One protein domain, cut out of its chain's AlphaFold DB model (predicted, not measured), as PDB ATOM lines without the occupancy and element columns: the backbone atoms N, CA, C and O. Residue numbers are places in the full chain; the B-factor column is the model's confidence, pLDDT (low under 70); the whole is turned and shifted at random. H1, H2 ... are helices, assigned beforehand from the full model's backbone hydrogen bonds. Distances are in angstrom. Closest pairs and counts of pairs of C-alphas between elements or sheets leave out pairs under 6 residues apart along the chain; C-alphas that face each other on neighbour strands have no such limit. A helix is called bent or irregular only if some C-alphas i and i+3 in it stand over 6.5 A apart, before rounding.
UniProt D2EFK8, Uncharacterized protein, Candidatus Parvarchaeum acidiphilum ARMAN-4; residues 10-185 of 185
ATOM      1  N   GLY A  10     204.250 179.843 258.676       81.75
ATOM      2  CA  GLY A  10     205.421 179.101 259.153       81.75
ATOM      3  C   GLY A  10     205.286 177.575 259.056       81.75
ATOM      4  O   GLY A  10     206.251 176.905 258.691       81.75
ATOM      5  N   SER A  11     204.103 177.000 259.315       85.12
ATOM      6  CA  SER A  11     203.899 175.552 259.156       85.12
ATOM      7  C   SER A  11     203.833 175.146 257.684       85.12
ATOM      8  O   SER A  11     204.281 174.056 257.330       85.12
ATOM      9  N   SER A  12     203.337 176.021 256.810       82.69
ATOM     10  CA  SER A  12     203.336 175.802 255.359       82.69
ATOM     11  C   SER A  12     204.741 175.849 254.758       82.69
ATOM     12  O   SER A  12     205.099 174.933 254.021       82.69
ATOM     13  N   ILE A  13     205.572 176.825 255.145       81.75
ATOM     14  CA  ILE A  13     206.987 176.881 254.738       81.75
ATOM     15  C   ILE A  13     207.727 175.634 255.226       81.75
ATOM     16  O   ILE A  13     208.421 174.987 254.445       81.75
ATOM     17  N   LYS A  14     207.533 175.250 256.495       87.19
ATOM     18  CA  LYS A  14     208.171 174.055 257.056       87.19
ATOM     19  C   LYS A  14     207.792 172.788 256.286       87.19
ATOM     20  O   LYS A  14     208.674 172.033 255.905       87.19
ATOM     21  N   ARG A  15     206.505 172.576 255.990       86.31
ATOM     22  CA  ARG A  15     206.057 171.416 255.196       86.31
ATOM     23  C   ARG A  15     206.635 171.411 253.784       86.31
ATOM     24  O   ARG A  15     207.046 170.354 253.312       86.31
ATOM     25  N   ALA A  16     206.675 172.569 253.124       81.25
ATOM     26  CA  ALA A  16     207.260 172.697 251.794       81.25
ATOM     27  C   ALA A  16     208.753 172.332 251.813       81.25
ATOM     28  O   ALA A  16     209.200 171.536 250.989       81.25
ATOM     29  N   HIS A  17     209.493 172.836 252.801       88.12
ATOM     30  CA  HIS A  17     210.907 172.532 253.001       88.12
ATOM     31  C   HIS A  17     211.156 171.056 253.365       88.12
ATOM     32  O   HIS A  17     212.030 170.421 252.783       88.12
ATOM     33  N   ASP A  18     210.365 170.472 254.270       89.69
ATOM     34  CA  ASP A  18     210.488 169.062 254.666       89.69
ATOM     35  C   ASP A  18     210.204 168.126 253.477       89.69
ATOM     36  O   ASP A  18     210.940 167.168 253.235       89.69
ATOM     37  N   SER A  19     209.172 168.434 252.684       87.44
ATOM     38  CA  SER A  19     208.851 167.703 251.453       87.44
ATOM     39  C   SER A  19     209.950 167.834 250.396       87.44
ATOM     40  O   SER A  19     210.280 166.863 249.710       87.44
ATOM     41  N   PHE A  20     210.533 169.023 250.260       90.06
ATOM     42  CA  PHE A  20     211.661 169.286 249.373       90.06
ATOM     43  C   PHE A  20     212.903 168.474 249.776       90.06
ATOM     44  O   PHE A  20     213.437 167.732 248.951       90.06
ATOM     45  N   ASN A  21     213.294 168.511 251.052       90.62
ATOM     46  CA  ASN A  21     214.421 167.732 251.571       90.62
ATOM     47  C   ASN A  21     214.207 166.230 251.390       90.62
ATOM     48  O   ASN A  21     215.122 165.515 250.984       90.62
ATOM     49  N   LYS A  22     212.984 165.750 251.636       90.38
ATOM     50  CA  LYS A  22     212.620 164.358 251.371       90.38
ATOM     51  C   LYS A  22     212.809 164.005 249.893       90.38
ATOM     52  O   LYS A  22     213.421 162.991 249.592       90.38
ATOM     53  N   THR A  23     212.353 164.860 248.978       87.75
ATOM     54  CA  THR A  23     212.486 164.636 247.526       87.75
ATOM     55  C   THR A  23     213.950 164.552 247.092       87.75
ATOM     56  O   THR A  23     214.314 163.689 246.296       87.75
ATOM     57  N   LEU A  24     214.812 165.418 247.636       87.81
ATOM     58  CA  LEU A  24     216.248 165.390 247.356       87.81
ATOM     59  C   LEU A  24     216.929 164.135 247.892       87.81
ATOM     60  O   LEU A  24     217.753 163.537 247.198       87.81
ATOM     61  N   LYS A  25     216.560 163.722 249.104       89.06
ATOM     62  CA  LYS A  25     217.034 162.482 249.712       89.06
ATOM     63  C   LYS A  25     216.614 161.259 248.902       89.06
ATOM     64  O   LYS A  25     217.462 160.440 248.556       89.06
ATOM     65  N   ASP A  26     215.341 161.178 248.526       87.75
ATOM     66  CA  ASP A  26     214.797 160.086 247.714       87.75
ATOM     67  C   ASP A  26     215.464 160.028 246.320       87.75
ATOM     68  O   ASP A  26     215.601 158.955 245.734       87.75
ATOM     69  N   ALA A  27     215.945 161.167 245.804       84.06
ATOM     70  CA  ALA A  27     216.724 161.255 244.567       84.06
ATOM     71  C   ALA A  27     218.240 161.000 244.744       84.06
ATOM     72  O   ALA A  27     218.975 161.000 243.754       84.06
ATOM     73  N   GLY A  28     218.737 160.796 245.969       86.94
ATOM     74  CA  GLY A  28     220.166 160.616 246.249       86.94
ATOM     75  C   GLY A  28     221.007 161.866 245.955       86.94
ATOM     76  O   GLY A  28     222.113 161.757 245.422       86.94
ATOM     77  N   LEU A  29     220.453 163.049 246.240       88.19
ATOM     78  CA  LEU A  29     221.044 164.369 245.986       88.19
ATOM     79  C   LEU A  29     221.363 165.138 247.281       88.19
ATOM     80  O   LEU A  29     221.402 166.367 247.284       88.19
ATOM     81  N   GLU A  30     221.606 164.427 248.385       87.25
ATOM     82  CA  GLU A  30     221.912 165.038 249.689       87.25
ATOM     83  C   GLU A  30     223.157 165.946 249.622       87.25
ATOM     84  O   GLU A  30     223.123 167.071 250.116       87.25
ATOM     85  N   ASP A  31     224.199 165.528 248.891       86.50
ATOM     86  CA  ASP A  31     225.461 166.271 248.704       86.50
ATOM     87  C   ASP A  31     225.322 167.612 247.958       86.50
ATOM     88  O   ASP A  31     226.278 168.391 247.873       86.50
ATOM     89  N   VAL A  32     224.172 167.850 247.324       89.75
ATOM     90  CA  VAL A  32     223.879 169.062 246.541       89.75
ATOM     91  C   VAL A  32     222.638 169.796 247.050       89.75
ATOM     92  O   VAL A  32     222.209 170.770 246.430       89.75
ATOM     93  N   ASN A  33     222.076 169.364 248.184       89.00
ATOM     94  CA  ASN A  33     220.868 169.940 248.771       89.00
ATOM     95  C   ASN A  33     221.005 171.448 249.025       89.00
ATOM     96  O   ASN A  33     220.109 172.228 248.699       89.00
ATOM     97  N   GLU A  34     222.160 171.872 249.533       91.06
ATOM     98  CA  GLU A  34     222.431 173.282 249.811       91.06
ATOM     99  C   GLU A  34     222.262 174.159 248.559       91.06
ATOM    100  O   GLU A  34     221.609 175.197 248.615       91.06
ATOM    101  N   LEU A  35     222.743 173.707 247.397       90.75
ATOM    102  CA  LEU A  35     222.624 174.465 246.147       90.75
ATOM    103  C   LEU A  35     221.178 174.549 245.648       90.75
ATOM    104  O   LEU A  35     220.747 175.598 245.167       90.75
ATOM    105  N   PHE A  36     220.403 173.473 245.785       90.81
ATOM    106  CA  PHE A  36     218.973 173.515 245.479       90.81
ATOM    107  C   PHE A  36     218.220 174.448 246.443       90.81
ATOM    108  O   PHE A  36     217.358 175.214 246.011       90.81
ATOM    109  N   SER A  37     218.581 174.448 247.726       90.88
ATOM    110  CA  SER A  37     217.997 175.344 248.730       90.88
ATOM    111  C   SER A  37     218.300 176.814 248.427       90.88
ATOM    112  O   SER A  37     217.401 177.653 248.490       90.88
ATOM    113  N   ILE A  38     219.538 177.126 248.029       92.50
ATOM    114  CA  ILE A  38     219.937 178.476 247.607       92.50
ATOM    115  C   ILE A  38     219.138 178.913 246.374       92.50
ATOM    116  O   ILE A  38     218.623 180.028 246.352       92.50
ATOM    117  N   ASN A  39     218.966 178.042 245.376       91.62
ATOM    118  CA  ASN A  39     218.128 178.348 244.213       91.62
ATOM    119  C   ASN A  39     216.678 178.661 244.606       91.62
ATOM    120  O   ASN A  39     216.118 179.650 244.135       91.62
ATOM    121  N   ALA A  40     216.080 177.859 245.493       90.31
ATOM    122  CA  ALA A  40     214.723 178.106 245.978       90.31
ATOM    123  C   ALA A  40     214.615 179.452 246.716       90.31
ATOM    124  O   ALA A  40     213.643 180.182 246.532       90.31
ATOM    125  N   LEU A  41     215.631 179.810 247.507       92.56
ATOM    126  CA  LEU A  41     215.686 181.090 248.209       92.56
ATOM    127  C   LEU A  41     215.802 182.278 247.245       92.56
ATOM    128  O   LEU A  41     215.053 183.244 247.370       92.56
ATOM    129  N   LEU A  42     216.715 182.217 246.274       92.38
ATOM    130  CA  LEU A  42     216.902 183.293 245.297       92.38
ATOM    131  C   LEU A  42     215.662 183.479 244.421       92.38
ATOM    132  O   LEU A  42     215.252 184.610 244.165       92.38
ATOM    133  N   LEU A  43     215.017 182.383 244.016       90.50
ATOM    134  CA  LEU A  43     213.753 182.448 243.291       90.50
ATOM    135  C   LEU A  43     212.670 183.147 244.121       90.50
ATOM    136  O   LEU A  43     211.986 184.037 243.615       90.50
ATOM    137  N   ALA A  44     212.552 182.805 245.404       89.62
ATOM    138  CA  ALA A  44     211.610 183.449 246.308       89.62
ATOM    139  C   ALA A  44     211.880 184.958 246.453       89.62
ATOM    140  O   ALA A  44     210.938 185.750 246.447       89.62
ATOM    141  N   ILE A  45     213.151 185.369 246.510       90.38
ATOM    142  CA  ILE A  45     213.550 186.784 246.538       90.38
ATOM    143  C   ILE A  45     213.124 187.504 245.255       90.38
ATOM    144  O   ILE A  45     212.567 188.597 245.344       90.38
ATOM    145  N   ILE A  46     213.330 186.907 244.074       89.56
ATOM    146  CA  ILE A  46     212.877 187.511 242.809       89.56
ATOM    147  C   ILE A  46     211.357 187.661 242.787       89.56
ATOM    148  O   ILE A  46     210.863 188.723 242.413       89.56
ATOM    149  N   LEU A  47     210.612 186.633 243.203       86.31
ATOM    150  CA  LEU A  47     209.150 186.700 243.272       86.31
ATOM    151  C   LEU A  47     208.687 187.809 244.228       86.31
ATOM    152  O   LEU A  47     207.780 188.568 243.891       86.31
ATOM    153  N   GLY A  48     209.347 187.948 245.381       86.50
ATOM    154  CA  GLY A  48     209.074 189.030 246.323       86.50
ATOM    155  C   GLY A  48     209.395 190.413 245.754       86.50
ATOM    156  O   GLY A  48     208.592 191.333 245.888       86.50
ATOM    157  N   ALA A  49     210.528 190.558 245.064       85.56
ATOM    158  CA  ALA A  49     210.920 191.810 244.423       85.56
ATOM    159  C   ALA A  49     209.929 192.209 243.324       85.56
ATOM    160  O   ALA A  49     209.470 193.347 243.302       85.56
ATOM    161  N   LEU A  50     209.544 191.270 242.454       85.00
ATOM    162  CA  LEU A  50     208.546 191.496 241.407       85.00
ATOM    163  C   LEU A  50     207.206 191.953 241.979       85.00
ATOM    164  O   LEU A  50     206.619 192.893 241.450       85.00
ATOM    165  N   PHE A  51     206.750 191.330 243.069       83.25
ATOM    166  CA  PHE A  51     205.526 191.755 243.739       83.25
ATOM    167  C   PHE A  51     205.630 193.209 244.211       83.25
ATOM    168  O   PHE A  51     204.737 194.010 243.953       83.25
ATOM    169  N   VAL A  52     206.744 193.587 244.844       83.06
ATOM    170  CA  VAL A  52     206.954 194.974 245.281       83.06
ATOM    171  C   VAL A  52     206.932 195.950 244.114       83.06
ATOM    172  O   VAL A  52     206.242 196.964 244.194       83.06
ATOM    173  N   PHE A  53     207.658 195.645 243.036       81.88
ATOM    174  CA  PHE A  53     207.691 196.502 241.852       81.88
ATOM    175  C   PHE A  53     206.314 196.687 241.209       81.88
ATOM    176  O   PHE A  53     206.077 197.701 240.559       81.88
ATOM    177  N   TYR A  54     205.418 195.717 241.382       78.69
ATOM    178  CA  TYR A  54     204.066 195.759 240.842       78.69
ATOM    179  C   TYR A  54     203.074 196.484 241.754       78.69
ATOM    180  O   TYR A  54     202.195 197.192 241.271       78.69
ATOM    181  N   SER A  55     203.200 196.301 243.069       74.44
ATOM    182  CA  SER A  55     202.181 196.709 244.039       74.44
ATOM    183  C   SER A  55     202.499 198.000 244.789       74.44
ATOM    184  O   SER A  55     201.606 198.557 245.421       74.44
ATOM    185  N   LEU A  56     203.744 198.485 244.765       70.56
ATOM    186  CA  LEU A  56     204.142 199.684 245.504       70.56
ATOM    187  C   LEU A  56     204.639 200.772 244.551       70.56
ATOM    188  O   LEU A  56     205.588 200.575 243.798       70.56
ATOM    189  N   SER A  57     204.035 201.955 244.642       67.81
ATOM    190  CA  SER A  57     204.543 203.178 244.022       67.81
ATOM    191  C   SER A  57     204.323 204.362 244.974       67.81
ATOM    192  O   SER A  57     203.185 204.568 245.402       67.81
ATOM    193  N   PRO A  58     205.363 205.143 245.335       72.56
ATOM    194  CA  PRO A  58     206.767 205.018 244.930       72.56
ATOM    195  C   PRO A  58     207.530 203.921 245.694       72.56
ATOM    196  O   PRO A  58     207.219 203.595 246.839       72.56
ATOM    197  N   ILE A  59     208.581 203.376 245.073       79.19
ATOM    198  CA  ILE A  59     209.430 202.335 245.669       79.19
ATOM    199  C   ILE A  59     210.574 202.989 246.440       79.19
ATOM    200  O   ILE A  59     211.417 203.681 245.875       79.19
ATOM    201  N   THR A  60     210.628 202.733 247.744       81.62
ATOM    202  CA  THR A  60     211.745 203.120 248.614       81.62
ATOM    203  C   THR A  60     212.599 201.896 248.962       81.62
ATOM    204  O   THR A  60     212.090 200.773 248.946       81.62
ATOM    205  N   PRO A  61     213.877 202.067 249.352       80.31
ATOM    206  CA  PRO A  61     214.700 200.949 249.817       80.31
ATOM    207  C   PRO A  61     214.064 200.175 250.982       80.31
ATOM    208  O   PRO A  61     214.150 198.951 251.038       80.31
ATOM    209  N   LEU A  62     213.376 200.883 251.885       79.19
ATOM    210  CA  LEU A  62     212.692 200.283 253.029       79.19
ATOM    211  C   LEU A  62     211.475 199.452 252.597       79.19
ATOM    212  O   LEU A  62     211.317 198.318 253.047       79.19
ATOM    213  N   SER A  63     210.637 199.987 251.702       78.75
ATOM    214  CA  SER A  63     209.470 199.263 251.183       78.75
ATOM    215  C   SER A  63     209.877 198.065 250.320       78.75
ATOM    216  O   SER A  63     209.222 197.028 250.368       78.75
ATOM    217  N   LEU A  64     210.995 198.175 249.594       80.44
ATOM    218  CA  LEU A  64     211.592 197.073 248.845       80.44
ATOM    219  C   LEU A  64     212.098 195.963 249.769       80.44
ATOM    220  O   LEU A  64     211.736 194.806 249.575       80.44
ATOM    221  N   GLY A  65     212.866 196.305 250.806       83.38
ATOM    222  CA  GLY A  65     213.372 195.329 251.772       83.38
ATOM    223  C   GLY A  65     212.253 194.595 252.519       83.38
ATOM    224  O   GLY A  65     212.263 193.366 252.593       83.38
ATOM    225  N   LEU A  66     211.256 195.328 253.024       82.62
ATOM    226  CA  LEU A  66     210.117 194.738 253.737       82.62
ATOM    227  C   LEU A  66     209.241 193.881 252.826       82.62
ATOM    228  O   LEU A  66     208.830 192.788 253.213       82.62
ATOM    229  N   GLY A  67     208.971 194.350 251.610       79.88
ATOM    230  CA  GLY A  67     208.156 193.600 250.673       79.88
ATOM    231  C   GLY A  67     208.855 192.336 250.171       79.88
ATOM    232  O   GLY A  67     208.232 191.278 250.161       79.88
ATOM    233  N   ILE A  68     210.160 192.377 249.879       85.38
ATOM    234  CA  ILE A  68     210.933 191.160 249.574       85.38
ATOM    235  C   ILE A  68     210.886 190.183 250.750       85.38
ATOM    236  O   ILE A  68     210.756 188.984 250.532       85.38
ATOM    237  N   LEU A  69     210.949 190.663 251.992       84.44
ATOM    238  CA  LEU A  69     210.893 189.793 253.163       84.44
ATOM    239  C   LEU A  69     209.521 189.112 253.299       84.44
ATOM    240  O   LEU A  69     209.451 187.897 253.455       84.44
ATOM    241  N   ILE A  70     208.425 189.861 253.183       79.69
ATOM    242  CA  ILE A  70     207.065 189.321 253.331       79.69
ATOM    243  C   ILE A  70     206.695 188.426 252.141       79.69
ATOM    244  O   ILE A  70     206.311 187.269 252.318       79.69
ATOM    245  N   PHE A  71     206.839 188.938 250.919       80.44
ATOM    246  CA  PHE A  71     206.460 188.214 249.707       80.44
ATOM    247  C   PHE A  71     207.474 187.134 249.332       80.44
ATOM    248  O   PHE A  71     207.089 186.127 248.748       80.44
ATOM    249  N   GLY A  72     208.736 187.266 249.743       82.12
ATOM    250  CA  GLY A  72     209.731 186.201 249.635       82.12
ATOM    251  C   GLY A  72     209.420 185.018 250.549       82.12
ATOM    252  O   GLY A  72     209.528 183.876 250.115       82.12
ATOM    253  N   LEU A  73     208.928 185.242 251.772       81.38
ATOM    254  CA  LEU A  73     208.468 184.141 252.634       81.38
ATOM    255  C   LEU A  73     207.292 183.372 252.013       81.38
ATOM    256  O   LEU A  73     207.243 182.146 252.097       81.38
ATOM    257  N   ILE A  74     206.376 184.071 251.339       79.88
ATOM    258  CA  ILE A  74     205.302 183.437 250.557       79.88
ATOM    259  C   ILE A  74     205.894 182.712 249.338       79.88
ATOM    260  O   ILE A  74     205.545 181.564 249.062       79.88
ATOM    261  N   GLY A  75     206.849 183.342 248.655       80.25
ATOM    262  CA  GLY A  75     207.576 182.784 247.518       80.25
ATOM    263  C   GLY A  75     208.299 181.476 247.842       80.25
ATOM    264  O   GLY A  75     208.366 180.601 246.981       80.25
ATOM    265  N   LEU A  76     208.774 181.277 249.078       82.56
ATOM    266  CA  LEU A  76     209.398 180.018 249.508       82.56
ATOM    267  C   LEU A  76     208.434 178.829 249.445       82.56
ATOM    268  O   LEU A  76     208.847 177.730 249.076       82.56
ATOM    269  N   VAL A  77     207.147 179.041 249.742       80.25
ATOM    270  CA  VAL A  77     206.120 177.985 249.667       80.25
ATOM    271  C   VAL A  77     205.986 177.447 248.238       80.25
ATOM    272  O   VAL A  77     205.705 176.267 248.055       80.25
ATOM    273  N   ILE A  78     206.231 178.293 247.235       80.94
ATOM    274  CA  ILE A  78     206.178 177.942 245.810       80.94
ATOM    275  C   ILE A  78     207.540 177.429 245.318       80.94
ATOM    276  O   ILE A  78     207.618 176.475 244.544       80.94
ATOM    277  N   SER A  79     208.624 178.044 245.790       83.56
ATOM    278  CA  SER A  79     209.973 177.797 245.283       83.56
ATOM    279  C   SER A  79     210.517 176.434 245.709       83.56
ATOM    280  O   SER A  79     211.120 175.746 244.888       83.56
ATOM    281  N   PHE A  80     210.261 175.990 246.946       83.25
ATOM    282  CA  PHE A  80     210.707 174.668 247.408       83.25
ATOM    283  C   PHE A  80     210.103 173.509 246.589       83.25
ATOM    284  O   PHE A  80     210.873 172.681 246.100       83.25
ATOM    285  N   PRO A  81     208.774 173.434 246.361       78.31
ATOM    286  CA  PRO A  81     208.194 172.412 245.493       78.31
ATOM    287  C   PRO A  81     208.703 172.481 244.054       78.31
ATOM    288  O   PRO A  81     208.987 171.438 243.468       78.31
ATOM    289  N   LEU A  82     208.844 173.688 243.490       81.12
ATOM    290  CA  LEU A  82     209.310 173.857 242.114       81.12
ATOM    291  C   LEU A  82     210.728 173.311 241.943       81.12
ATOM    292  O   LEU A  82     210.985 172.518 241.046       81.12
ATOM    293  N   VAL A  83     211.647 173.709 242.820       83.38
ATOM    294  CA  VAL A  83     213.038 173.259 242.744       83.38
ATOM    295  C   VAL A  83     213.145 171.763 243.074       83.38
ATOM    296  O   VAL A  83     213.874 171.031 242.403       83.38
ATOM    297  N   GLY A  84     212.357 171.277 244.039       79.62
ATOM    298  CA  GLY A  84     212.271 169.855 244.381       79.62
ATOM    299  C   GLY A  84     211.765 168.982 243.231       79.62
ATOM    300  O   GLY A  84     212.283 167.888 243.023       79.62
ATOM    301  N   PHE A  85     210.816 169.471 242.428       80.44
ATOM    302  CA  PHE A  85     210.319 168.766 241.242       80.44
ATOM    303  C   PHE A  85     211.420 168.509 240.202       80.44
ATOM    304  O   PHE A  85     211.402 167.496 239.503       80.44
ATOM    305  N   VAL A  86     212.402 169.406 240.112       80.44
ATOM    306  CA  VAL A  86     213.464 169.328 239.104       80.44
ATOM    307  C   VAL A  86     214.609 168.407 239.546       80.44
ATOM    308  O   VAL A  86     215.290 167.806 238.715       80.44
ATOM    309  N   ALA A  87     214.794 168.192 240.846       82.31
ATOM    310  CA  ALA A  87     215.875 167.360 241.367       82.31
ATOM    311  C   ALA A  87     215.956 165.932 240.771       82.31
ATOM    312  O   ALA A  87     217.034 165.541 240.311       82.31
ATOM    313  N   PRO A  88     214.861 165.152 240.661       80.38
ATOM    314  CA  PRO A  88     214.900 163.844 240.004       80.38
ATOM    315  C   PRO A  88     215.327 163.905 238.530       80.38
ATOM    316  O   PRO A  88     215.945 162.966 238.030       80.38
ATOM    317  N   ILE A  89     215.022 165.003 237.828       79.06
ATOM    318  CA  ILE A  89     215.439 165.220 236.435       79.06
ATOM    319  C   ILE A  89     216.959 165.373 236.385       79.06
ATOM    320  O   ILE A  89     217.612 164.742 235.555       79.06
ATOM    321  N   TYR A  90     217.532 166.136 237.316       80.69
ATOM    322  CA  TYR A  90     218.975 166.354 237.405       80.69
ATOM    323  C   TYR A  90     219.721 165.049 237.641       80.69
ATOM    324  O   TYR A  90     220.667 164.754 236.916       80.69
ATOM    325  N   LYS A  91     219.251 164.225 238.582       82.62
ATOM    326  CA  LYS A  91     219.880 162.927 238.852       82.62
ATOM    327  C   LYS A  91     219.866 161.989 237.644       82.62
ATOM    328  O   LYS A  91     220.806 161.227 237.455       82.62
ATOM    329  N   LYS A  92     218.797 162.022 236.844       78.12
ATOM    330  CA  LYS A  92     218.666 161.196 235.633       78.12
ATOM    331  C   LYS A  92     219.466 161.723 234.444       78.12
ATOM    332  O   LYS A  92     219.739 160.964 233.522       78.12
ATOM    333  N   THR A  93     219.777 163.015 234.445       75.50
ATOM    334  CA  THR A  93     220.395 163.706 233.310       75.50
ATOM    335  C   THR A  93     221.908 163.801 233.443       75.50
ATOM    336  O   THR A  93     222.630 163.626 232.464       75.50
ATOM    337  N   PHE A  94     222.385 164.107 234.648       80.94
ATOM    338  CA  PHE A  94     223.794 164.328 234.929       80.94
ATOM    339  C   PHE A  94     224.396 163.081 235.564       80.94
ATOM    340  O   PHE A  94     223.847 162.516 236.511       80.94
ATOM    341  N   ASN A  95     225.545 162.658 235.044       75.38
ATOM    342  CA  ASN A  95     226.178 161.404 235.444       75.38
ATOM    343  C   ASN A  95     226.935 161.545 236.767       75.38
ATOM    344  O   ASN A  95     227.174 160.554 237.458       75.38
ATOM    345  N   THR A  96     227.311 162.775 237.136       84.38
ATOM    346  CA  THR A  96     228.094 163.055 238.342       84.38
ATOM    347  C   THR A  96     227.477 164.168 239.186       84.38
ATOM    348  O   THR A  96     226.871 165.112 238.679       84.38
ATOM    349  N   ASN A  97     227.699 164.111 240.504       84.81
ATOM    350  CA  ASN A  97     227.306 165.202 241.403       84.81
ATOM    351  C   ASN A  97     228.058 166.508 241.067       84.81
ATOM    352  O   ASN A  97     227.543 167.587 241.338       84.81
ATOM    353  N   ALA A  98     229.245 166.436 240.453       83.94
ATOM    354  CA  ALA A  98     230.004 167.611 240.018       83.94
ATOM    355  C   ALA A  98     229.303 168.370 238.877       83.94
ATOM    356  O   ALA A  98     229.194 169.593 238.935       83.94
ATOM    357  N   GLU A  99     228.763 167.656 237.886       83.94
ATOM    358  CA  GLU A  99     227.962 168.247 236.803       83.94
ATOM    359  C   GLU A  99     226.696 168.924 237.340       83.94
ATOM    360  O   GLU A  99     226.365 170.040 236.939       83.94
ATOM    361  N   ILE A 100     226.027 168.284 238.307       87.38
ATOM    362  CA  ILE A 100     224.859 168.854 238.989       87.38
ATOM    363  C   ILE A 100     225.242 170.145 239.720       87.38
ATOM    364  O   ILE A 100     224.561 171.158 239.562       87.38
ATOM    365  N   LYS A 101     226.351 170.146 240.471       88.44
ATOM    366  CA  LYS A 101     226.852 171.343 241.169       88.44
ATOM    367  C   LYS A 101     227.146 172.485 240.199       88.44
ATOM    368  O   LYS A 101     226.746 173.614 240.469       88.44
ATOM    369  N   ALA A 102     227.792 172.200 239.070       85.88
ATOM    370  CA  ALA A 102     228.080 173.206 238.052       85.88
ATOM    371  C   ALA A 102     226.791 173.796 237.457       85.88
ATOM    372  O   ALA A 102     226.632 175.014 237.406       85.88
ATOM    373  N   ALA A 103     225.833 172.944 237.081       86.06
ATOM    374  CA  ALA A 103     224.550 173.370 236.529       86.06
ATOM    375  C   ALA A 103     223.749 174.244 237.511       86.06
ATOM    376  O   ALA A 103     223.225 175.291 237.127       86.06
ATOM    377  N   LEU A 104     223.694 173.853 238.789       90.19
ATOM    378  CA  LEU A 104     223.057 174.651 239.839       90.19
ATOM    379  C   LEU A 104     223.818 175.957 240.101       90.19
ATOM    380  O   LEU A 104     223.189 176.988 240.310       90.19
ATOM    381  N   GLY A 105     225.151 175.947 240.026       86.88
ATOM    382  CA  GLY A 105     225.978 177.147 240.154       86.88
ATOM    383  C   GLY A 105     225.657 178.208 239.097       86.88
ATOM    384  O   GLY A 105     225.515 179.383 239.435       86.88
ATOM    385  N   TYR A 106     225.458 177.809 237.836       84.69
ATOM    386  CA  TYR A 106     225.045 178.738 236.776       84.69
ATOM    387  C   TYR A 106     223.646 179.323 237.006       84.69
ATOM    388  O   TYR A 106     223.423 180.500 236.727       84.69
ATOM    389  N   GLN A 107     222.714 178.536 237.551       88.69
ATOM    390  CA  GLN A 107     221.382 179.029 237.921       88.69
ATOM    391  C   GLN A 107     221.442 180.057 239.044       88.69
ATOM    392  O   GLN A 107     220.847 181.127 238.925       88.69
ATOM    393  N   ILE A 108     222.203 179.751 240.098       90.88
ATOM    394  CA  ILE A 108     222.424 180.648 241.233       90.88
ATOM    395  C   ILE A 108     223.017 181.964 240.736       90.88
ATOM    396  O   ILE A 108     222.518 183.030 241.089       90.88
ATOM    397  N   LEU A 109     224.036 181.903 239.874       83.19
ATOM    398  CA  LEU A 109     224.662 183.091 239.304       83.19
ATOM    399  C   LEU A 109     223.667 183.926 238.483       83.19
ATOM    400  O   LEU A 109     223.618 185.144 238.645       83.19
ATOM    401  N   ALA A 110     222.857 183.286 237.635       85.50
ATOM    402  CA  ALA A 110     221.856 183.970 236.819       85.50
ATOM    403  C   ALA A 110     220.791 184.673 237.678       85.50
ATOM    404  O   ALA A 110     220.501 185.850 237.458       85.50
ATOM    405  N   LEU A 111     220.248 183.983 238.689       89.62
ATOM    406  CA  LEU A 111     219.275 184.558 239.620       89.62
ATOM    407  C   LEU A 111     219.888 185.693 240.445       89.62
ATOM    408  O   LEU A 111     219.282 186.753 240.583       89.62
ATOM    409  N   PHE A 112     221.100 185.501 240.964       88.38
ATOM    410  CA  PHE A 112     221.798 186.510 241.755       88.38
ATOM    411  C   PHE A 112     222.045 187.791 240.952       88.38
ATOM    412  O   PHE A 112     221.703 188.880 241.413       88.38
ATOM    413  N   LEU A 113     222.575 187.670 239.730       84.00
ATOM    414  CA  LEU A 113     222.790 188.815 238.845       84.00
ATOM    415  C   LEU A 113     221.478 189.529 238.525       84.00
ATOM    416  O   LEU A 113     221.429 190.756 238.556       84.00
ATOM    417  N   ALA A 114     220.406 188.779 238.272       88.00
ATOM    418  CA  ALA A 114     219.097 189.361 238.020       88.00
ATOM    419  C   ALA A 114     218.567 190.156 239.215       88.00
ATOM    420  O   ALA A 114     218.083 191.267 239.024       88.00
ATOM    421  N   ILE A 115     218.702 189.631 240.437       88.38
ATOM    422  CA  ILE A 115     218.311 190.338 241.665       88.38
ATOM    423  C   ILE A 115     219.115 191.630 241.806       88.38
ATOM    424  O   ILE A 115     218.531 192.701 241.951       88.38
ATOM    425  N   VAL A 116     220.447 191.543 241.740       85.62
ATOM    426  CA  VAL A 116     221.334 192.697 241.944       85.62
ATOM    427  C   VAL A 116     221.053 193.787 240.915       85.62
ATOM    428  O   VAL A 116     220.824 194.937 241.285       85.62
ATOM    429  N   LEU A 117     221.023 193.431 239.630       84.00
ATOM    430  CA  LEU A 117     220.796 194.386 238.548       84.00
ATOM    431  C   LEU A 117     219.346 194.900 238.550       84.00
ATOM    432  O   LEU A 117     219.117 196.091 238.358       84.00
ATOM    433  N   GLY A 118     218.367 194.036 238.822       83.94
ATOM    434  CA  GLY A 118     216.955 194.410 238.892       83.94
ATOM    435  C   GLY A 118     216.665 195.405 240.013       83.94
ATOM    436  O   GLY A 118     215.921 196.358 239.802       83.94
ATOM    437  N   ILE A 119     217.307 195.242 241.173       84.38
ATOM    438  CA  ILE A 119     217.208 196.194 242.285       84.38
ATOM    439  C   ILE A 119     217.967 197.488 241.967       84.38
ATOM    440  O   ILE A 119     217.409 198.570 242.138       84.38
ATOM    441  N   LEU A 120     219.210 197.393 241.479       81.88
ATOM    442  CA  LEU A 120     220.063 198.555 241.209       81.88
ATOM    443  C   LEU A 120     219.448 199.500 240.170       81.88
ATOM    444  O   LEU A 120     219.457 200.715 240.355       81.88
ATOM    445  N   PHE A 121     218.898 198.938 239.095       84.31
ATOM    446  CA  PHE A 121     218.264 199.695 238.017       84.31
ATOM    447  C   PHE A 121     216.747 199.838 238.192       84.31
ATOM    448  O   PHE A 121     216.091 200.352 237.291       84.31
ATOM    449  N   GLN A 122     216.192 199.364 239.314       82.75
ATOM    450  CA  GLN A 122     214.753 199.355 239.604       82.75
ATOM    451  C   GLN A 122     213.908 198.844 238.423       82.75
ATOM    452  O   GLN A 122     212.901 199.438 238.045       82.75
ATOM    453  N   SER A 123     214.353 197.752 237.797       80.44
ATOM    454  CA  SER A 123     213.818 197.270 236.523       80.44
ATOM    455  C   SER A 123     213.263 195.859 236.639       80.44
ATOM    456  O   SER A 123     213.997 194.879 236.802       80.44
ATOM    457  N   THR A 124     211.947 195.742 236.462       81.69
ATOM    458  CA  THR A 124     211.250 194.453 236.371       81.69
ATOM    459  C   THR A 124     211.671 193.659 235.142       81.69
ATOM    460  O   THR A 124     211.726 192.435 235.202       81.69
ATOM    461  N   VAL A 125     212.052 194.330 234.049       80.69
ATOM    462  CA  VAL A 125     212.533 193.680 232.819       80.69
ATOM    463  C   VAL A 125     213.778 192.837 233.098       80.69
ATOM    464  O   VAL A 125     213.872 191.708 232.620       80.69
ATOM    465  N   ILE A 126     214.703 193.341 233.920       80.38
ATOM    466  CA  ILE A 126     215.916 192.606 234.303       80.38
ATOM    467  C   ILE A 126     215.569 191.388 235.170       80.38
ATOM    468  O   ILE A 126     216.123 190.308 234.964       80.38
ATOM    469  N   LEU A 127     214.613 191.528 236.093       81.94
ATOM    470  CA  LEU A 127     214.134 190.410 236.909       81.94
ATOM    471  C   LEU A 127     213.468 189.325 236.050       81.94
ATOM    472  O   LEU A 127     213.764 188.143 236.222       81.94
ATOM    473  N   TYR A 128     212.635 189.709 235.077       81.06
ATOM    474  CA  TYR A 128     212.031 188.768 234.129       81.06
ATOM    475  C   TYR A 128     213.071 188.084 233.240       81.06
ATOM    476  O   TYR A 128     212.979 186.877 233.021       81.06
ATOM    477  N   ALA A 129     214.089 188.812 232.772       77.69
ATOM    478  CA  ALA A 129     215.192 188.231 232.008       77.69
ATOM    479  C   ALA A 129     215.968 187.190 232.834       77.69
ATOM    480  O   ALA A 129     216.305 186.120 232.328       77.69
ATOM    481  N   GLY A 130     216.183 187.463 234.123       79.00
ATOM    482  CA  GLY A 130     216.754 186.513 235.072       79.00
ATOM    483  C   GLY A 130     215.933 185.246 235.256       79.00
ATOM    484  O   GLY A 130     216.474 184.144 235.188       79.00
ATOM    485  N   LEU A 131     214.619 185.392 235.449       84.75
ATOM    486  CA  LEU A 131     213.701 184.253 235.548       84.75
ATOM    487  C   LEU A 131     213.680 183.423 234.266       84.75
ATOM    488  O   LEU A 131     213.651 182.198 234.337       84.75
ATOM    489  N   LEU A 132     213.728 184.074 233.103       79.81
ATOM    490  CA  LEU A 132     213.801 183.390 231.818       79.81
ATOM    491  C   LEU A 132     215.110 182.599 231.686       79.81
ATOM    492  O   LEU A 132     215.078 181.421 231.334       79.81
ATOM    493  N   ALA A 133     216.249 183.211 232.019       75.19
ATOM    494  CA  ALA A 133     217.543 182.532 232.018       75.19
ATOM    495  C   ALA A 133     217.556 181.341 232.988       75.19
ATOM    496  O   ALA A 133     218.001 180.252 232.628       75.19
ATOM    497  N   PHE A 134     216.999 181.511 234.188       82.81
ATOM    498  CA  PHE A 134     216.831 180.434 235.157       82.81
ATOM    499  C   PHE A 134     215.952 179.300 234.617       82.81
ATOM    500  O   PHE A 134     216.356 178.142 234.682       82.81
ATOM    501  N   ALA A 135     214.794 179.614 234.027       79.88
ATOM    502  CA  ALA A 135     213.892 178.627 233.435       79.88
ATOM    503  C   ALA A 135     214.577 177.823 232.314       79.88
ATOM    504  O   ALA A 135     214.443 176.601 232.240       79.88
ATOM    505  N   ILE A 136     215.378 178.482 231.475       74.44
ATOM    506  CA  ILE A 136     216.178 177.815 230.442       74.44
ATOM    507  C   ILE A 136     217.222 176.893 231.086       74.44
ATOM    508  O   ILE A 136     217.339 175.727 230.709       74.44
ATOM    509  N   LEU A 137     217.955 177.369 232.092       80.44
ATOM    510  CA  LEU A 137     219.008 176.594 232.752       80.44
ATOM    511  C   LEU A 137     218.481 175.436 233.604       80.44
ATOM    512  O   LEU A 137     219.215 174.475 233.822       80.44
ATOM    513  N   ILE A 138     217.248 175.513 234.107       79.69
ATOM    514  CA  ILE A 138     216.644 174.471 234.948       79.69
ATOM    515  C   ILE A 138     215.884 173.414 234.143       79.69
ATOM    516  O   ILE A 138     215.747 172.283 234.599       79.69
ATOM    517  N   ILE A 139     215.437 173.749 232.930       71.94
ATOM    518  CA  ILE A 139     214.648 172.848 232.079       71.94
ATOM    519  C   ILE A 139     215.404 172.472 230.810       71.94
ATOM    520  O   ILE A 139     215.625 171.293 230.535       71.94
ATOM    521  N   VAL A 140     215.773 173.474 230.013       68.75
ATOM    522  CA  VAL A 140     216.273 173.284 228.646       68.75
ATOM    523  C   VAL A 140     217.689 172.731 228.669       68.75
ATOM    524  O   VAL A 140     218.020 171.854 227.878       68.75
ATOM    525  N   TYR A 141     218.525 173.185 229.599       70.44
ATOM    526  CA  TYR A 141     219.885 172.671 229.716       70.44
ATOM    527  C   TYR A 141     219.917 171.170 230.078       70.44
ATOM    528  O   TYR A 141     220.529 170.402 229.331       70.44
ATOM    529  N   PRO A 142     219.187 170.693 231.109       68.88
ATOM    530  CA  PRO A 142     219.034 169.259 231.339       68.88
ATOM    531  C   PRO A 142     218.401 168.513 230.155       68.88
ATOM    532  O   PRO A 142     218.826 167.408 229.831       68.88
ATOM    533  N   ALA A 143     217.427 169.117 229.464       65.81
ATOM    534  CA  ALA A 143     216.817 168.536 228.264       65.81
ATOM    535  C   ALA A 143     217.841 168.207 227.182       65.81
ATOM    536  O   ALA A 143     217.906 167.085 226.682       65.81
ATOM    537  N   LEU A 144     218.641 169.209 226.828       65.94
ATOM    538  CA  LEU A 144     219.652 169.107 225.790       65.94
ATOM    539  C   LEU A 144     220.737 168.113 226.193       65.94
ATOM    540  O   LEU A 144     221.147 167.292 225.372       65.94
ATOM    541  N   GLN A 145     221.145 168.129 227.464       66.88
ATOM    542  CA  GLN A 145     222.124 167.181 227.981       66.88
ATOM    543  C   GLN A 145     221.599 165.742 227.902       66.88
ATOM    544  O   GLN A 145     222.308 164.875 227.402       66.88
ATOM    545  N   ALA A 146     220.348 165.499 228.306       64.19
ATOM    546  CA  ALA A 146     219.697 164.191 228.242       64.19
ATOM    547  C   ALA A 146     219.557 163.657 226.804       64.19
ATOM    548  O   ALA A 146     219.699 162.456 226.570       64.19
ATOM    549  N   ILE A 147     219.290 164.542 225.837       61.06
ATOM    550  CA  ILE A 147     219.221 164.198 224.410       61.06
ATOM    551  C   ILE A 147     220.612 163.838 223.866       61.06
ATOM    552  O   ILE A 147     220.735 162.866 223.120       61.06
ATOM    553  N   ASN A 148     221.655 164.578 224.257       62.75
ATOM    554  CA  ASN A 148     223.023 164.359 223.778       62.75
ATOM    555  C   ASN A 148     223.698 163.112 224.367       62.75
ATOM    556  O   ASN A 148     224.559 162.534 223.707       62.75
ATOM    557  N   THR A 149     223.349 162.685 225.584       58.44
ATOM    558  CA  THR A 149     224.025 161.554 226.243       58.44
ATOM    559  C   THR A 149     223.344 160.201 226.055       58.44
ATOM    560  O   THR A 149     224.033 159.188 226.189       58.44
ATOM    561  N   ASN A 150     222.036 160.106 225.754       54.59
ATOM    562  CA  ASN A 150     221.397 158.789 225.590       54.59
ATOM    563  C   ASN A 150     220.020 158.802 224.881       54.59
ATOM    564  O   ASN A 150     219.026 159.304 225.407       54.59
ATOM    565  N   THR A 151     219.890 158.109 223.744       51.22
ATOM    566  CA  THR A 151     218.635 158.028 222.960       51.22
ATOM    567  C   THR A 151     217.480 157.331 223.704       51.22
ATOM    568  O   THR A 151     216.314 157.538 223.368       51.22
ATOM    569  N   LYS A 152     217.761 156.530 224.749       50.81
ATOM    570  CA  LYS A 152     216.729 155.920 225.618       50.81
ATOM    571  C   LYS A 152     216.106 156.906 226.618       50.81
ATOM    572  O   LYS A 152     214.954 156.710 226.999       50.81
ATOM    573  N   VAL A 153     216.814 157.974 226.997       51.72
ATOM    574  CA  VAL A 153     216.333 158.983 227.964       51.72
ATOM    575  C   VAL A 153     215.293 159.915 227.328       51.72
ATOM    576  O   VAL A 153     214.418 160.418 228.022       51.72
ATOM    577  N   VAL A 154     215.276 160.038 225.996       52.44
ATOM    578  CA  VAL A 154     214.289 160.828 225.233       52.44
ATOM    579  C   VAL A 154     212.834 160.414 225.529       52.44
ATOM    580  O   VAL A 154     211.944 161.263 225.578       52.44
ATOM    581  N   LYS A 155     212.568 159.123 225.794       48.19
ATOM    582  CA  LYS A 155     211.219 158.640 226.158       48.19
ATOM    583  C   LYS A 155     210.779 159.080 227.559       48.19
ATOM    584  O   LYS A 155     209.619 159.452 227.729       48.19
ATOM    585  N   ASP A 156     211.691 159.076 228.528       54.88
ATOM    586  CA  ASP A 156     211.425 159.587 229.879       54.88
ATOM    587  C   ASP A 156     211.356 161.119 229.883       54.88
ATOM    588  O   ASP A 156     210.521 161.698 230.575       54.88
ATOM    589  N   PHE A 157     212.150 161.772 229.032       50.16
ATOM    590  CA  PHE A 157     212.151 163.218 228.842       50.16
ATOM    591  C   PHE A 157     210.827 163.736 228.259       50.16
ATOM    592  O   PHE A 157     210.288 164.724 228.744       50.16
ATOM    593  N   ASN A 158     210.222 163.018 227.307       53.12
ATOM    594  CA  ASN A 158     208.870 163.324 226.819       53.12
ATOM    595  C   ASN A 158     207.797 163.212 227.913       53.12
ATOM    596  O   ASN A 158     206.802 163.938 227.896       53.12
ATOM    597  N   LYS A 159     207.986 162.309 228.879       54.91
ATOM    598  CA  LYS A 159     207.097 162.192 230.039       54.91
ATOM    599  C   LYS A 159     207.278 163.395 230.965       54.91
ATOM    600  O   LYS A 159     206.289 163.990 231.377       54.91
ATOM    601  N   THR A 160     208.523 163.795 231.216       52.88
ATOM    602  CA  THR A 160     208.875 165.003 231.972       52.88
ATOM    603  C   THR A 160     208.335 166.274 231.316       52.88
ATOM    604  O   THR A 160     207.741 167.085 232.013       52.88
ATOM    605  N   LEU A 161     208.441 166.415 229.991       53.72
ATOM    606  CA  LEU A 161     207.835 167.512 229.231       53.72
ATOM    607  C   LEU A 161     206.313 167.533 229.379       53.72
ATOM    608  O   LEU A 161     205.754 168.599 229.589       53.72
ATOM    609  N   LYS A 162     205.640 166.373 229.364       57.47
ATOM    610  CA  LYS A 162     204.199 166.293 229.665       57.47
ATOM    611  C   LYS A 162     203.864 166.709 231.097       57.47
ATOM    612  O   LYS A 162     202.853 167.366 231.303       57.47
ATOM    613  N   TYR A 163     204.681 166.343 232.085       53.22
ATOM    614  CA  TYR A 163     204.484 166.800 233.468       53.22
ATOM    615  C   TYR A 163     204.773 168.291 233.632       53.22
ATOM    616  O   TYR A 163     204.130 168.942 234.443       53.22
ATOM    617  N   MET A 164     205.705 168.830 232.854       50.53
ATOM    618  CA  MET A 164     205.991 170.254 232.780       50.53
ATOM    619  C   MET A 164     204.875 171.039 232.105       50.53
ATOM    620  O   MET A 164     204.535 172.111 232.576       50.53
ATOM    621  N   ASP A 165     204.310 170.510 231.026       51.91
ATOM    622  CA  ASP A 165     203.148 171.083 230.352       51.91
ATOM    623  C   ASP A 165     201.945 171.065 231.299       51.91
ATOM    624  O   ASP A 165     201.277 172.075 231.483       51.91
ATOM    625  N   LEU A 166     201.762 169.968 232.046       48.16
ATOM    626  CA  LEU A 166     200.781 169.894 233.126       48.16
ATOM    627  C   LEU A 166     201.072 170.926 234.229       48.16
ATOM    628  O   LEU A 166     200.174 171.641 234.663       48.16
ATOM    629  N   PHE A 167     202.325 171.050 234.664       48.38
ATOM    630  CA  PHE A 167     202.732 172.011 235.682       48.38
ATOM    631  C   PHE A 167     202.516 173.453 235.220       48.38
ATOM    632  O   PHE A 167     201.925 174.232 235.955       48.38
ATOM    633  N   LEU A 168     202.919 173.805 233.998       48.62
ATOM    634  CA  LEU A 168     202.690 175.112 233.386       48.62
ATOM    635  C   LEU A 168     201.193 175.371 233.198       48.62
ATOM    636  O   LEU A 168     200.729 176.459 233.517       48.62
ATOM    637  N   SER A 169     200.417 174.362 232.795       48.12
ATOM    638  CA  SER A 169     198.958 174.463 232.665       48.12
ATOM    639  C   SER A 169     198.243 174.704 233.996       48.12
ATOM    640  O   SER A 169     197.120 175.193 233.990       48.12
ATOM    641  N   ILE A 170     198.885 174.404 235.130       49.09
ATOM    642  CA  ILE A 170     198.370 174.683 236.477       49.09
ATOM    643  C   ILE A 170     198.955 176.001 237.013       49.09
ATOM    644  O   ILE A 170     198.238 176.836 237.555       49.09
ATOM    645  N   ALA A 171     200.256 176.222 236.831       46.75
ATOM    646  CA  ALA A 171     200.980 177.377 237.342       46.75
ATOM    647  C   ALA A 171     200.578 178.674 236.631       46.75
ATOM    648  O   ALA A 171     200.423 179.686 237.302       46.75
ATOM    649  N   ILE A 172     200.356 178.654 235.312       52.75
ATOM    650  CA  ILE A 172     199.915 179.819 234.529       52.75
ATOM    651  C   ILE A 172     198.550 180.335 235.006       52.75
ATOM    652  O   ILE A 172     198.462 181.527 235.295       52.75
ATOM    653  N   PRO A 173     197.494 179.511 235.158       50.56
ATOM    654  CA  PRO A 173     196.230 180.000 235.698       50.56
ATOM    655  C   PRO A 173     196.334 180.440 237.160       50.56
ATOM    656  O   PRO A 173     195.685 181.418 237.525       50.56
ATOM    657  N   ILE A 174     197.170 179.807 237.992       56.59
ATOM    658  CA  ILE A 174     197.407 180.269 239.372       56.59
ATOM    659  C   ILE A 174     198.096 181.641 239.378       56.59
ATOM    660  O   ILE A 174     197.630 182.549 240.063       56.59
ATOM    661  N   LEU A 175     199.157 181.825 238.587       47.94
ATOM    662  CA  LEU A 175     199.844 183.109 238.435       47.94
ATOM    663  C   LEU A 175     198.921 184.171 237.842       47.94
ATOM    664  O   LEU A 175     198.891 185.284 238.349       47.94
ATOM    665  N   SER A 176     198.132 183.826 236.823       46.88
ATOM    666  CA  SER A 176     197.141 184.720 236.224       46.88
ATOM    667  C   SER A 176     196.084 185.136 237.242       46.88
ATOM    668  O   SER A 176     195.692 186.296 237.263       46.88
ATOM    669  N   SER A 177     195.636 184.214 238.097       51.47
ATOM    670  CA  SER A 177     194.651 184.500 239.146       51.47
ATOM    671  C   SER A 177     195.242 185.397 240.232       51.47
ATOM    672  O   SER A 177     194.598 186.353 240.652       51.47
ATOM    673  N   LEU A 178     196.487 185.143 240.642       47.03
ATOM    674  CA  LEU A 178     197.214 185.993 241.588       47.03
ATOM    675  C   LEU A 178     197.453 187.400 241.022       47.03
ATOM    676  O   LEU A 178     197.277 188.375 241.747       47.03
ATOM    677  N   LEU A 179     197.780 187.516 239.730       46.28
ATOM    678  CA  LEU A 179     197.928 188.804 239.046       46.28
ATOM    679  C   LEU A 179     196.598 189.566 238.972       46.28
ATOM    680  O   LEU A 179     196.571 190.779 239.151       46.28
ATOM    681  N   HIS A 180     195.494 188.852 238.730       45.38
ATOM    682  CA  HIS A 180     194.153 189.435 238.675       45.38
ATOM    683  C   HIS A 180     193.707 189.953 240.046       45.38
ATOM    684  O   HIS A 180     193.176 191.054 240.148       45.38
ATOM    685  N   ILE A 181     193.974 189.194 241.113       47.03
ATOM    686  CA  ILE A 181     193.713 189.621 242.494       47.03
ATOM    687  C   ILE A 181     194.572 190.842 242.849       47.03
ATOM    688  O   ILE A 181     194.068 191.779 243.458       47.03
ATOM    689  N   ALA A 182     195.836 190.874 242.421       41.16
ATOM    690  CA  ALA A 182     196.722 192.020 242.625       41.16
ATOM    691  C   ALA A 182     196.316 193.277 241.829       41.16
ATOM    692  O   ALA A 182     196.802 194.357 242.132       41.16
ATOM    693  N   HIS A 183     195.458 193.151 240.812       41.12
ATOM    694  CA  HIS A 183     194.865 194.277 240.077       41.12
ATOM    695  C   HIS A 183     193.530 194.764 240.656       41.12
ATOM    696  O   HIS A 183     193.053 195.827 240.269       41.12
ATOM    697  N   LEU A 184     192.912 193.983 241.543       40.12
ATOM    698  CA  LEU A 184     191.649 194.314 242.207       40.12
ATOM    699  C   LEU A 184     191.847 194.923 243.609       40.12
ATOM    700  O   LEU A 184     190.866 195.358 244.212       40.12
ATOM    701  N   LEU A 185     193.083 194.929 244.116       41.50
ATOM    702  CA  LEU A 185     193.529 195.571 245.358       41.50
ATOM    703  C   LEU A 185     194.246 196.885 245.044       41.50
ATOM    704  O   LEU A 185     194.078 197.829 245.846       41.50
TER     705      LEU A 185
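This is residues 10 to 185 of the 185 residues of an uncharacterized protein of Candidatus Parvarchaeum acidiphilum ARMAN-4 (UniProt D2EFK8). Six helices run up and down as a long bundle: H2 and H3 cross in its middle, H4 and H5 lie side by side along them, and H1 packs on H3. H6 touches H5 alone, with residues 153 to 157, then splays away; its residues 172 to 178 stick out. The printed part has 176 residues with six named helices, H1 to H6 in chain order, and no named strand; the class is all helix. It is compact, with a radius of gyration of the C-alphas of 16.8 A, and elongated, spanning 53 by 31 by 29 A.

H1, residues 10 to 26, and H2, residues 30 to 55, form a hairpin; they only just touch, with 3 pairs of C-alphas within 8 A. H1 touches H3, residues 61 to 93, the same way at a shallow tilt of 24 degrees; the closest C-alphas, of Phe 20 and Gly 84, are 5.1 A apart. H2 and H3, a hairpin, touch at a steep tilt of 40 degrees, opposite ways, closest at the C-alphas of Ala 44 and Gly 75, 4.3 A; H3 has a kink of 51 degrees near residue 75. H2 touches H4, residues 97 to 120, at the C-alphas of Asn 39 and Ile 108, 5.7 A. H4 forms a hairpin with H5, residues 124 to 149, at a shallow tilt of 14 degrees; the closest C-alphas, of Ala 114 and Gly 130, are 4.7 A apart. H2 and H5 are the hubs, touching four helices each. H6, residues 153 to 184, forms a hairpin with H5; the closest C-alphas, of Ile 147 and Val 154, are 6.0 A apart. H1 and H6 are apart. Each O i to N i+4 pair is within hydrogen-bond range in H1 and H4, against 20 of 22 in H2, 23 of 29 in H3, 20 of 22 in H5 and 27 of 28 in H6.

H1 begins at C-alpha 10, (205.421, 179.101, 259.153), and is 24.1 A long. H2, 37.7 A, is irregular: C-alphas 31 and 34 are 7.7 A apart. H3, 41.1 A, is only just irregular, with 6.8 A between C-alphas 85 and 88. H4 is 34.1 A and H5 36.7 A long. H6, 45.4 A, ends at C-alpha 184, (191.649, 194.314, 242.207).

The farthest C-alphas, of Pro 58 and Lys 152, are 53.7 A apart. The printed part has no cut, and its five links are tight. Its mean pLDDT is 75.7; residues 57, 140 and 142 to 185 are under 70.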